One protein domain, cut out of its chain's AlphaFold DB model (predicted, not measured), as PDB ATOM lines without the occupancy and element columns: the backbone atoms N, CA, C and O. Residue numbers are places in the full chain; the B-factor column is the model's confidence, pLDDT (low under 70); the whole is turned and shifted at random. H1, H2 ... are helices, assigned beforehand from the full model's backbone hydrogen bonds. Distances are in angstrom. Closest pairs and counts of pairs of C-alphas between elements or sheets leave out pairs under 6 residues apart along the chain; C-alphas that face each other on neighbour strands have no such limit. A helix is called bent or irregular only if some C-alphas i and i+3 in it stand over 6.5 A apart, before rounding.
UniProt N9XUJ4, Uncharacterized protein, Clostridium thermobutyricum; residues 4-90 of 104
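What this domain is: This is residues 4 to 90 of the 104 residues of an uncharacterized protein of Clostridium thermobutyricum (UniProt N9XUJ4). Three helices joined end to end make an open, hollow triangle: H3 is the long side, H2 folds back from it, and kinked H1 crosses H3 towards its last residues. The printed part has 87 residues, with H1, H2 and H3 in that order and no named strand: all helix. It is only just loose, close to extended, with a radius of gyration of the C-alphas of 17.7 A, and spans 55 by 29 by 21 A.

Where its parts are: Find C-alpha 4 at (73.613, 21.683, 35.033); from there H1 runs 39.0 A to residue 32, with a kink of 54 degrees near residue 26. It is irregular, but only just: C-alphas 24 and 27 are 6.9 A apart. H2, residues 34 to 53, covers 29.0 A. H3, residues 56 to 90, covers 50.9 A to C-alpha 90 at (67.380, 30.147, 21.258).

How they stand to each other: H1, with residues 29 to 31 alone, touches H2 only at the corner; the closest C-alphas, of Asn 30 and Arg 37, are 5.8 A apart. H2 and H3 are close but not clearly touching, at a shallow tilt of 22 degrees, opposite ways; look at Gln 51 and Ile 59, their closest C-alphas, 5.8 A apart. H1, with residues 14 to 18 alone, touches H3 at a steep tilt of 53 degrees, the closest C-alphas being Ile 14 and Lys 82 at 6.7 A. Every O i to N i+4 pair is within hydrogen-bond range in H2 and H3, and 20 of 25 in H1.

The domain as a whole: The farthest C-alphas, Glu 5 and Leu 53, are 56.0 A apart. The printed part has no cut, and both links are tight. pLDDT is under 70 at residues 24 to 28 and 30 to 31.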
ATOM      1  N   LYS A   4      74.286  22.993  35.018       88.19
ATOM      2  CA  LYS A   4      73.613  21.683  35.033       88.19
ATOM      3  C   LYS A   4      72.285  21.739  35.791       88.19
ATOM      4  O   LYS A   4      71.305  21.149  35.345       88.19
ATOM      5  N   GLU A   5      72.245  22.453  36.911       89.25
ATOM      6  CA  GLU A   5      71.032  22.676  37.701       89.25
ATOM      7  C   GLU A   5      70.014  23.525  36.936       89.25
ATOM      8  O   GLU A   5      68.833  23.195  36.943       89.25
ATOM      9  N   GLN A   6      70.465  24.553  36.211       81.69
ATOM     10  CA  GLN A   6      69.615  25.365  35.334       81.69
ATOM     11  C   GLN A   6      68.999  24.543  34.200       81.69
ATOM     12  O   GLN A   6      67.790  24.599  33.989       81.69
ATOM     13  N   VAL A   7      69.797  23.720  33.517       84.62
ATOM     14  CA  VAL A   7      69.301  22.827  32.458       84.62
ATOM     15  C   VAL A   7      68.296  21.820  33.016       84.62
ATOM     16  O   VAL A   7      67.265  21.569  32.395       84.62
ATOM     17  N   LYS A   8      68.571  21.249  34.194       88.25
ATOM     18  CA  LYS A   8      67.653  20.318  34.856       88.25
ATOM     19  C   LYS A   8      66.336  20.999  35.234       88.25
ATOM     20  O   LYS A   8      65.278  20.437  34.975       88.25
ATOM     21  N   LEU A   9      66.397  22.202  35.804       87.06
ATOM     22  CA  LEU A   9      65.212  22.984  36.151       87.06
ATOM     23  C   LEU A   9      64.353  23.267  34.913       87.06
ATOM     24  O   LEU A   9      63.157  23.003  34.942       87.06
ATOM     25  N   MET A  10      64.963  23.721  33.814       85.06
ATOM     26  CA  MET A  10      64.244  24.002  32.567       85.06
ATOM     27  C   MET A  10      63.558  22.762  31.992       85.06
ATOM     28  O   MET A  10      62.407  22.844  31.579       85.06
ATOM     29  N   ARG A  11      64.224  21.601  32.003       86.19
ATOM     30  CA  ARG A  11      63.605  20.339  31.562       86.19
ATOM     31  C   ARG A  11      62.385  19.984  32.405       86.19
ATOM     32  O   ARG A  11      61.336  19.692  31.845       86.19
ATOM     33  N   ASN A  12      62.511  20.080  33.727       88.81
ATOM     34  CA  ASN A  12      61.410  19.789  34.639       88.81
ATOM     35  C   ASN A  12      60.227  20.750  34.441       88.81
ATOM     36  O   ASN A  12      59.084  20.313  34.506       88.81
ATOM     37  N   ILE A  13      60.494  22.038  34.190       87.81
ATOM     38  CA  ILE A  13      59.450  23.025  33.877       87.81
ATOM     39  C   ILE A  13      58.730  22.624  32.589       87.81
ATOM     40  O   ILE A  13      57.513  22.503  32.598       87.81
ATOM     41  N   ILE A  14      59.464  22.353  31.506       88.31
ATOM     42  CA  ILE A  14      58.872  21.979  30.212       88.31
ATOM     43  C   ILE A  14      57.999  20.723  30.345       88.31
ATOM     44  O   ILE A  14      56.880  20.695  29.843       88.31
ATOM     45  N   GLU A  15      58.483  19.697  31.047       88.12
ATOM     46  CA  GLU A  15      57.724  18.461  31.279       88.12
ATOM     47  C   GLU A  15      56.465  18.692  32.125       88.12
ATOM     48  O   GLU A  15      55.414  18.117  31.836       88.12
ATOM     49  N   ASN A  16      56.553  19.534  33.159       88.69
ATOM     50  CA  ASN A  16      55.413  19.870  34.006       88.69
ATOM     51  C   ASN A  16      54.355  20.679  33.244       88.69
ATOM     52  O   ASN A  16      53.172  20.347  33.306       88.69
ATOM     53  N   GLU A  17      54.776  21.702  32.497       88.31
ATOM     54  CA  GLU A  17      53.866  22.575  31.754       88.31
ATOM     55  C   GLU A  17      53.186  21.843  30.597       88.31
ATOM     56  O   GLU A  17      51.980  21.997  30.422       88.31
ATOM     57  N   TYR A  18      53.896  20.968  29.874       87.50
ATOM     58  CA  TYR A  18      53.268  20.132  28.845       87.50
ATOM     59  C   TYR A  18      52.101  19.315  29.421       87.50
ATOM     60  O   TYR A  18      50.989  19.343  28.893       87.50
ATOM     61  N   ARG A  19      52.320  18.648  30.563       83.31
ATOM     62  CA  ARG A  19      51.273  17.874  31.250       83.31
ATOM     63  C   ARG A  19      50.148  18.759  31.784       83.31
ATOM     64  O   ARG A  19      48.994  18.335  31.794       83.31
ATOM     65  N   HIS A  20      50.467  19.958  32.268       84.06
ATOM     66  CA  HIS A  20      49.461  20.896  32.758       84.06
ATOM     67  C   HIS A  20      48.530  21.352  31.627       84.06
ATOM     68  O   HIS A  20      47.309  21.266  31.773       84.06
ATOM     69  N   ILE A  21      49.105  21.755  30.492       81.19
ATOM     70  CA  ILE A  21      48.385  22.207  29.295       81.19
ATOM     71  C   ILE A  21      47.535  21.072  28.720       81.19
ATOM     72  O   ILE A  21      46.335  21.248  28.531       81.19
ATOM     73  N   GLN A  22      48.112  19.879  28.542       78.38
ATOM     74  CA  GLN A  22      47.406  18.722  27.980       78.38
ATOM     75  C   GLN A  22      46.114  18.383  28.747       78.38
ATOM     76  O   GLN A  22      45.103  18.030  28.141       78.38
ATOM     77  N   ASN A  23      46.131  18.514  30.077       70.19
ATOM     78  CA  ASN A  23      44.969  18.233  30.921       70.19
ATOM     79  C   ASN A  23      43.924  19.360  30.920       70.19
ATOM     80  O   ASN A  23      42.743  19.081  31.113       70.19
ATOM     81  N   ARG A  24      44.336  20.621  30.737       68.00
ATOM     82  CA  ARG A  24      43.434  21.784  30.763       68.00
ATOM     83  C   ARG A  24      42.793  22.082  29.414       68.00
ATOM     84  O   ARG A  24      41.642  22.497  29.373       68.00
ATOM     85  N   GLU A  25      43.527  21.897  28.324       67.62
ATOM     86  CA  GLU A  25      43.125  22.430  27.020       67.62
ATOM     87  C   GLU A  25      42.327  21.452  26.162       67.62
ATOM     88  O   GLU A  25      41.758  21.866  25.158       67.62
ATOM     89  N   ARG A  26      42.187  20.180  26.560       64.81
ATOM     90  CA  ARG A  26      41.384  19.206  25.795       64.81
ATOM     91  C   ARG A  26      39.927  19.652  25.613       64.81
ATOM     92  O   ARG A  26      39.326  19.383  24.578       64.81
ATOM     93  N   GLU A  27      39.368  20.336  26.609       63.16
ATOM     94  CA  GLU A  27      38.015  20.900  26.540       63.16
ATOM     95  C   GLU A  27      37.975  22.205  25.730       63.16
ATOM     96  O   GLU A  27      37.031  22.424  24.974       63.16
ATOM     97  N   ALA A  28      39.019  23.035  25.825       68.81
ATOM     98  CA  ALA A  28      39.126  24.295  25.089       68.81
ATOM     99  C   ALA A  28      39.326  24.072  23.582       68.81
ATOM    100  O   ALA A  28      38.660  24.716  22.779       68.81
ATOM    101  N   LEU A  29      40.152  23.098  23.181       72.62
ATOM    102  CA  LEU A  29      40.453  22.810  21.773       72.62
ATOM    103  C   LEU A  29      39.187  22.518  20.954       72.62
ATOM    104  O   LEU A  29      39.043  22.978  19.825       72.62
ATOM    105  N   ASN A  30      38.251  21.782  21.556       65.31
ATOM    106  CA  ASN A  30      36.969  21.433  20.947       65.31
ATOM    107  C   ASN A  30      36.014  22.623  20.788       65.31
ATOM    108  O   ASN A  30      35.146  22.616  19.911       65.31
ATOM    109  N   LEU A  31      36.148  23.626  21.653       67.88
ATOM    110  CA  LEU A  31      35.323  24.830  21.649       67.88
ATOM    111  C   LEU A  31      35.921  25.934  20.772       67.88
ATOM    112  O   LEU A  31      35.173  26.708  20.181       67.88
ATOM    113  N   GLU A  32      37.249  26.001  20.688       76.38
ATOM    114  CA  GLU A  32      37.982  27.142  20.133       76.38
ATOM    115  C   GLU A  32      38.561  26.885  18.734       76.38
ATOM    116  O   GLU A  32      38.917  27.840  18.043       76.38
ATOM    117  N   SER A  33      38.629  25.627  18.279       83.88
ATOM    118  CA  SER A  33      39.129  25.277  16.945       83.88
ATOM    119  C   SER A  33      38.069  24.565  16.104       83.88
ATOM    120  O   SER A  33      37.825  23.362  16.239       83.88
ATOM    121  N   ASP A  34      37.466  25.310  15.175       86.38
ATOM    122  CA  ASP A  34      36.519  24.754  14.204       86.38
ATOM    123  C   ASP A  34      37.174  23.679  13.321       86.38
ATOM    124  O   ASP A  34      36.557  22.644  13.063       86.38
ATOM    125  N   ASP A  35      38.435  23.873  12.924       87.44
ATOM    126  CA  ASP A  35      39.195  22.911  12.115       87.44
ATOM    127  C   ASP A  35      39.415  21.585  12.851       87.44
ATOM    128  O   ASP A  35      39.261  20.510  12.258       87.44
ATOM    129  N   TYR A  36      39.734  21.646  14.151       85.75
ATOM    130  CA  TYR A  36      39.865  20.453  14.985       85.75
ATOM    131  C   TYR A  36      38.536  19.706  15.069       85.75
ATOM    132  O   TYR A  36      38.484  18.510  14.782       85.75
ATOM    133  N   ARG A  37      37.442  20.415  15.376       85.38
ATOM    134  CA  ARG A  37      36.108  19.812  15.495       85.38
ATOM    135  C   ARG A  37      35.645  19.172  14.185       85.38
ATOM    136  O   ARG A  37      35.110  18.066  14.199       85.38
ATOM    137  N   ILE A  38      35.846  19.845  13.049       90.62
ATOM    138  CA  ILE A  38      35.507  19.303  11.724       90.62
ATOM    139  C   ILE A  38      36.323  18.038  11.445       90.62
ATOM    140  O   ILE A  38      35.767  17.029  11.018       90.62
ATOM    141  N   SER A  39      37.629  18.077  11.712       90.94
ATOM    142  CA  SER A  39      38.512  16.929  11.493       90.94
ATOM    143  C   SER A  39      38.143  15.746  12.390       90.94
ATOM    144  O   SER A  39      38.100  14.619  11.904       90.94
ATOM    145  N   GLN A  40      37.804  16.001  13.657       88.44
ATOM    146  CA  GLN A  40      37.353  14.978  14.598       88.44
ATOM    147  C   GLN A  40      36.035  14.335  14.143       88.44
ATOM    148  O   GLN A  40      35.950  13.114  14.061       88.44
ATOM    149  N   ASN A  41      35.038  15.136  13.757       91.19
ATOM    150  CA  ASN A  41      33.772  14.607  13.243       91.19
ATOM    151  C   ASN A  41      33.982  13.744  11.987       91.19
ATOM    152  O   ASN A  41      33.410  12.662  11.873       91.19
ATOM    153  N   ASN A  42      34.836  14.190  11.060       94.94
ATOM    154  CA  ASN A  42      35.168  13.418   9.861       94.94
ATOM    155  C   ASN A  42      35.865  12.093  10.207       94.94
ATOM    156  O   ASN A  42      35.602  11.072   9.567       94.94
ATOM    157  N   GLN A  43      36.756  12.096  11.203       93.88
ATOM    158  CA  GLN A  43      37.411  10.884  11.689       93.88
ATOM    159  C   GLN A  43      36.380   9.896  12.248       93.88
ATOM    160  O   GLN A  43      36.381   8.732  11.844       93.88
ATOM    161  N   ASP A  44      35.465  10.360  13.100       93.88
ATOM    162  CA  ASP A  44      34.414   9.527  13.690       93.88
ATOM    163  C   ASP A  44      33.494   8.927  12.614       93.88
ATOM    164  O   ASP A  44      33.176   7.734  12.646       93.88
ATOM    165  N   GLU A  45      33.089   9.714  11.613       97.19
ATOM    166  CA  GLU A  45      32.288   9.224  10.484       97.19
ATOM    167  C   GLU A  45      33.012   8.131   9.684       97.19
ATOM    168  O   GLU A  45      32.410   7.111   9.326       97.19
ATOM    169  N   LEU A  46      34.309   8.312   9.419       97.19
ATOM    170  CA  LEU A  46      35.124   7.329   8.705       97.19
ATOM    171  C   LEU A  46      35.291   6.036   9.505       97.19
ATOM    172  O   LEU A  46      35.129   4.956   8.935       97.19
ATOM    173  N   ILE A  47      35.566   6.132  10.809       96.25
ATOM    174  CA  ILE A  47      35.698   4.969  11.695       96.25
ATOM    175  C   ILE A  47      34.389   4.182  11.721       96.25
ATOM    176  O   ILE A  47      34.398   2.982  11.449       96.25
ATOM    177  N   ASN A  48      33.254   4.853  11.940       96.44
ATOM    178  CA  ASN A  48      31.939   4.208  11.950       96.44
ATOM    179  C   ASN A  48      31.638   3.502  10.620       96.44
ATOM    180  O   ASN A  48      31.131   2.376  10.590       96.44
ATOM    181  N   LYS A  49      31.985   4.137   9.494       97.44
ATOM    182  CA  LYS A  49      31.818   3.536   8.171       97.44
ATOM    183  C   LYS A  49      32.702   2.303   7.997       97.44
ATOM    184  O   LYS A  49      32.218   1.290   7.498       97.44
ATOM    185  N   LEU A  50      33.965   2.359   8.413       96.81
ATOM    186  CA  LEU A  50      34.885   1.223   8.334       96.81
ATOM    187  C   LEU A  50      34.424   0.061   9.220       96.81
ATOM    188  O   LEU A  50      34.361  -1.068   8.741       96.81
ATOM    189  N   GLN A  51      33.998   0.334  10.453       96.19
ATOM    190  CA  GLN A  51      33.452  -0.679  11.362       96.19
ATOM    191  C   GLN A  51      32.211  -1.381  10.788       96.19
ATOM    192  O   GLN A  51      32.007  -2.562  11.046       96.19
ATOM    193  N   SER A  52      31.403  -0.696   9.967       97.00
ATOM    194  CA  SER A  52      30.243  -1.310   9.297       97.00
ATOM    195  C   SER A  52      30.604  -2.256   8.140       97.00
ATOM    196  O   SER A  52      29.776  -3.071   7.731       97.00
ATOM    197  N   LEU A  53      31.813  -2.127   7.586       97.81
ATOM    198  CA  LEU A  53      32.279  -2.862   6.404       97.81
ATOM    199  C   LEU A  53      33.225  -4.016   6.748       97.81
ATOM    200  O   LEU A  53      33.381  -4.935   5.943       97.81
ATOM    201  N   LEU A  54      33.886  -3.940   7.900       97.31
ATOM    202  CA  LEU A  54      34.884  -4.903   8.338       97.31
ATOM    203  C   LEU A  54      34.243  -6.043   9.132       97.31
ATOM    204  O   LEU A  54      33.199  -5.896   9.766       97.31
ATOM    205  N   ASP A  55      34.902  -7.196   9.102       97.88
ATOM    206  CA  ASP A  55      34.600  -8.274  10.030       97.88
ATOM    207  C   ASP A  55      35.223  -7.995  11.407       97.88
ATOM    208  O   ASP A  55      35.883  -6.981  11.645       97.88
ATOM    209  N   LYS A  56      35.004  -8.910  12.353       96.81
ATOM    210  CA  LYS A  56      35.482  -8.742  13.728       96.81
ATOM    211  C   LYS A  56      37.007  -8.608  13.816       96.81
ATOM    212  O   LYS A  56      37.496  -7.870  14.665       96.81
ATOM    213  N   GLU A  57      37.748  -9.336  12.986       97.88
ATOM    214  CA  GLU A  57      39.210  -9.265  12.996       97.88
ATOM    215  C   GLU A  57      39.687  -7.921  12.430       97.88
ATOM    216  O   GLU A  57      40.534  -7.268  13.035       97.88
ATOM    217  N   GLY A  58      39.070  -7.452  11.342       98.00
ATOM    218  CA  GLY A  58      39.317  -6.126  10.785       98.00
ATOM    219  C   GLY A  58      38.992  -4.988  11.754       98.00
ATOM    220  O   GLY A  58      39.756  -4.029  11.827       98.00
ATOM    221  N   ILE A  59      37.909  -5.099  12.533       97.81
ATOM    222  CA  ILE A  59      37.573  -4.123  13.583       97.81
ATOM    223  C   ILE A  59      38.666  -4.081  14.656       97.81
ATOM    224  O   ILE A  59      39.116  -2.996  15.003       97.81
ATOM    225  N   ASN A  60      39.155  -5.235  15.123       97.69
ATOM    226  CA  ASN A  60      40.235  -5.262  16.114       97.69
ATOM    227  C   ASN A  60      41.508  -4.578  15.587       97.69
ATOM    228  O   ASN A  60      42.106  -3.779  16.297       97.69
ATOM    229  N   TYR A  61      41.903  -4.842  14.334       98.19
ATOM    230  CA  TYR A  61      43.057  -4.160  13.737       98.19
ATOM    231  C   TYR A  61      42.838  -2.655  13.574       98.19
ATOM    232  O   TYR A  61      43.788  -1.885  13.706       98.19
ATOM    233  N   LEU A  62      41.609  -2.226  13.270       97.50
ATOM    234  CA  LEU A  62      41.267  -0.808  13.194       97.50
ATOM    235  C   LEU A  62      41.395  -0.136  14.565       97.50
ATOM    236  O   LEU A  62      42.000   0.929  14.658       97.50
ATOM    237  N   ASP A  63      40.877  -0.766  15.617       96.12
ATOM    238  CA  ASP A  63      40.969  -0.253  16.985       96.12
ATOM    239  C   ASP A  63      42.436  -0.182  17.453       96.12
ATOM    240  O   ASP A  63      42.870   0.843  17.987       96.12
ATOM    241  N   ASP A  64      43.232  -1.220  17.170       97.88
ATOM    242  CA  ASP A  64      44.672  -1.239  17.455       97.88
ATOM    243  C   ASP A  64      45.415  -0.130  16.695       97.88
ATOM    244  O   ASP A  64      46.276   0.549  17.260       97.88
ATOM    245  N   LEU A  65      45.074   0.092  15.421       97.00
ATOM    246  CA  LEU A  65      45.659   1.161  14.613       97.00
ATOM    247  C   LEU A  65      45.351   2.542  15.202       97.00
ATOM    248  O   LEU A  65      46.258   3.364  15.309       97.00
ATOM    249  N   ILE A  66      44.099   2.793  15.598       95.75
ATOM    250  CA  ILE A  66      43.684   4.060  16.222       95.75
ATOM    251  C   ILE A  66      44.451   4.294  17.527       95.75
ATOM    252  O   ILE A  66      44.889   5.416  17.797       95.75
ATOM    253  N   MET A  67      44.641   3.244  18.330       95.75
ATOM    254  CA  MET A  67      45.415   3.322  19.567       95.75
ATOM    255  C   MET A  67      46.886   3.665  19.289       95.75
ATOM    256  O   MET A  67      47.414   4.605  19.878       95.75
ATOM    257  N   VAL A  68      47.531   2.958  18.354       97.56
ATOM    258  CA  VAL A  68      48.934   3.208  17.985       97.56
ATOM    259  C   VAL A  68      49.123   4.613  17.412       97.56
ATOM    260  O   VAL A  68      50.085   5.291  17.770       97.56
ATOM    261  N   ASP A  69      48.215   5.075  16.551       94.88
ATOM    262  CA  ASP A  69      48.272   6.431  15.999       94.88
ATOM    263  C   ASP A  69      48.119   7.488  17.103       94.88
ATOM    264  O   ASP A  69      48.903   8.435  17.170       94.88
ATOM    265  N   SER A  70      47.194   7.277  18.045       91.31
ATOM    266  CA  SER A  70      47.017   8.162  19.205       91.31
ATOM    267  C   SER A  70      48.291   8.269  20.052       91.31
ATOM    268  O   SER A  70      48.677   9.373  20.451       91.31
ATOM    269  N   ASP A  71      48.977   7.148  20.286       93.94
ATOM    270  CA  ASP A  71      50.252   7.122  21.010       93.94
ATOM    271  C   ASP A  71      51.356   7.866  20.245       93.94
ATOM    272  O   ASP A  71      52.084   8.679  20.825       93.94
ATOM    273  N   ILE A  72      51.462   7.645  18.929       95.69
ATOM    274  CA  ILE A  72      52.421   8.346  18.062       95.69
ATOM    275  C   ILE A  72      52.184   9.858  18.118       95.69
ATOM    276  O   ILE A  72      53.139  10.618  18.304       95.69
ATOM    277  N   MET A  73      50.931  10.304  18.002       91.75
ATOM    278  CA  MET A  73      50.585  11.725  18.063       91.75
ATOM    279  C   MET A  73      50.898  12.330  19.434       91.75
ATOM    280  O   MET A  73      51.404  13.452  19.503       91.75
ATOM    281  N   GLY A  74      50.686  11.583  20.523       90.00
ATOM    282  CA  GLY A  74      51.084  12.000  21.869       90.00
ATOM    283  C   GLY A  74      52.596  12.208  22.009       90.00
ATOM    284  O   GLY A  74      53.035  13.231  22.541       90.00
ATOM    285  N   ILE A  75      53.396  11.280  21.476       92.44
ATOM    286  CA  ILE A  75      54.867  11.364  21.476       92.44
ATOM    287  C   ILE A  75      55.348  12.542  20.618       92.44
ATOM    288  O   ILE A  75      56.227  13.302  21.036       92.44
ATOM    289  N   LEU A  76      54.775  12.714  19.423       93.88
ATOM    290  CA  LEU A  76      55.110  13.817  18.522       93.88
ATOM    291  C   LEU A  76      54.761  15.175  19.130       93.88
ATOM    292  O   LEU A  76      55.569  16.098  19.051       93.88
ATOM    293  N   SER A  77      53.594  15.293  19.763       91.19
ATOM    294  CA  SER A  77      53.173  16.519  20.443       91.19
ATOM    295  C   SER A  77      54.149  16.902  21.559       91.19
ATOM    296  O   SER A  77      54.620  18.041  21.601       91.19
ATOM    297  N   GLU A  78      54.563  15.941  22.393       90.69
ATOM    298  CA  GLU A  78      55.557  16.183  23.443       90.69
ATOM    299  C   GLU A  78      56.910  16.617  22.857       90.69
ATOM    300  O   GLU A  78      57.546  17.553  23.355       90.69
ATOM    301  N   TYR A  79      57.356  15.960  21.783       92.44
ATOM    302  CA  TYR A  79      58.593  16.312  21.094       92.44
ATOM    303  C   TYR A  79      58.549  17.741  20.532       92.44
ATOM    304  O   TYR A  79      59.462  18.532  20.790       92.44
ATOM    305  N   TYR A  80      57.481  18.100  19.814       92.38
ATOM    306  CA  TYR A  80      57.336  19.432  19.228       92.38
ATOM    307  C   TYR A  80      57.147  20.522  20.277       92.38
ATOM    308  O   TYR A  80      57.674  21.616  20.091       92.38
ATOM    309  N   PHE A  81      56.486  20.243  21.403       91.12
ATOM    310  CA  PHE A  81      56.429  21.187  22.516       91.12
ATOM    311  C   PHE A  81      57.834  21.477  23.061       91.12
ATOM    312  O   PHE A  81      58.228  22.637  23.200       91.12
ATOM    313  N   LYS A  82      58.639  20.431  23.298       89.44
ATOM    314  CA  LYS A  82      60.023  20.567  23.782       89.44
ATOM    315  C   LYS A  82      60.904  21.347  22.807       89.44
ATOM    316  O   LYS A  82      61.581  22.293  23.219       89.44
ATOM    317  N   GLU A  83      60.901  20.979  21.526       89.25
ATOM    318  CA  GLU A  83      61.690  21.695  20.517       89.25
ATOM    319  C   GLU A  83      61.147  23.106  20.258       89.25
ATOM    320  O   GLU A  83      61.938  24.021  20.044       89.25
ATOM    321  N   GLY A  84      59.834  23.321  20.370       88.75
ATOM    322  CA  GLY A  84      59.193  24.632  20.285       88.75
ATOM    323  C   GLY A  84      59.654  25.579  21.391       88.75
ATOM    324  O   GLY A  84      60.082  26.694  21.096       88.75
ATOM    325  N   VAL A  85      59.679  25.130  22.653       87.69
ATOM    326  CA  VAL A  85      60.219  25.930  23.771       87.69
ATOM    327  C   VAL A  85      61.699  26.237  23.551       87.69
ATOM    328  O   VAL A  85      62.141  27.372  23.725       87.69
ATOM    329  N   LYS A  86      62.488  25.246  23.129       84.12
ATOM    330  CA  LYS A  86      63.912  25.443  22.841       84.12
ATOM    331  C   LYS A  86      64.125  26.454  21.714       84.12
ATOM    332  O   LYS A  86      64.958  27.346  21.866       84.12
ATOM    333  N   ALA A  87      63.379  26.350  20.619       85.25
ATOM    334  CA  ALA A  87      63.418  27.312  19.525       85.25
ATOM    335  C   ALA A  87      63.010  28.707  20.016       85.25
ATOM    336  O   ALA A  87      63.736  29.664  19.773       85.25
ATOM    337  N   GLY A  88      61.942  28.815  20.807       81.81
ATOM    338  CA  GLY A  88      61.489  30.073  21.401       81.81
ATOM    339  C   GLY A  88      62.481  30.715  22.375       81.81
ATOM    340  O   GLY A  88      62.386  31.908  22.617       81.81
ATOM    341  N   LEU A  89      63.450  29.967  22.914       79.81
ATOM    342  CA  LEU A  89      64.497  30.492  23.803       79.81
ATOM    343  C   LEU A  89      65.849  30.720  23.113       79.81
ATOM    344  O   LEU A  89      66.708  31.401  23.667       79.81
ATOM    345  N   THR A  90      66.070  30.128  21.939       77.38
ATOM    346  CA  THR A  90      67.380  30.147  21.258       77.38
ATOM    347  C   THR A  90      67.345  30.839  19.903       77.38
ATOM    348  O   THR A  90      68.337  31.438  19.496       77.38
TER     349      THR A  90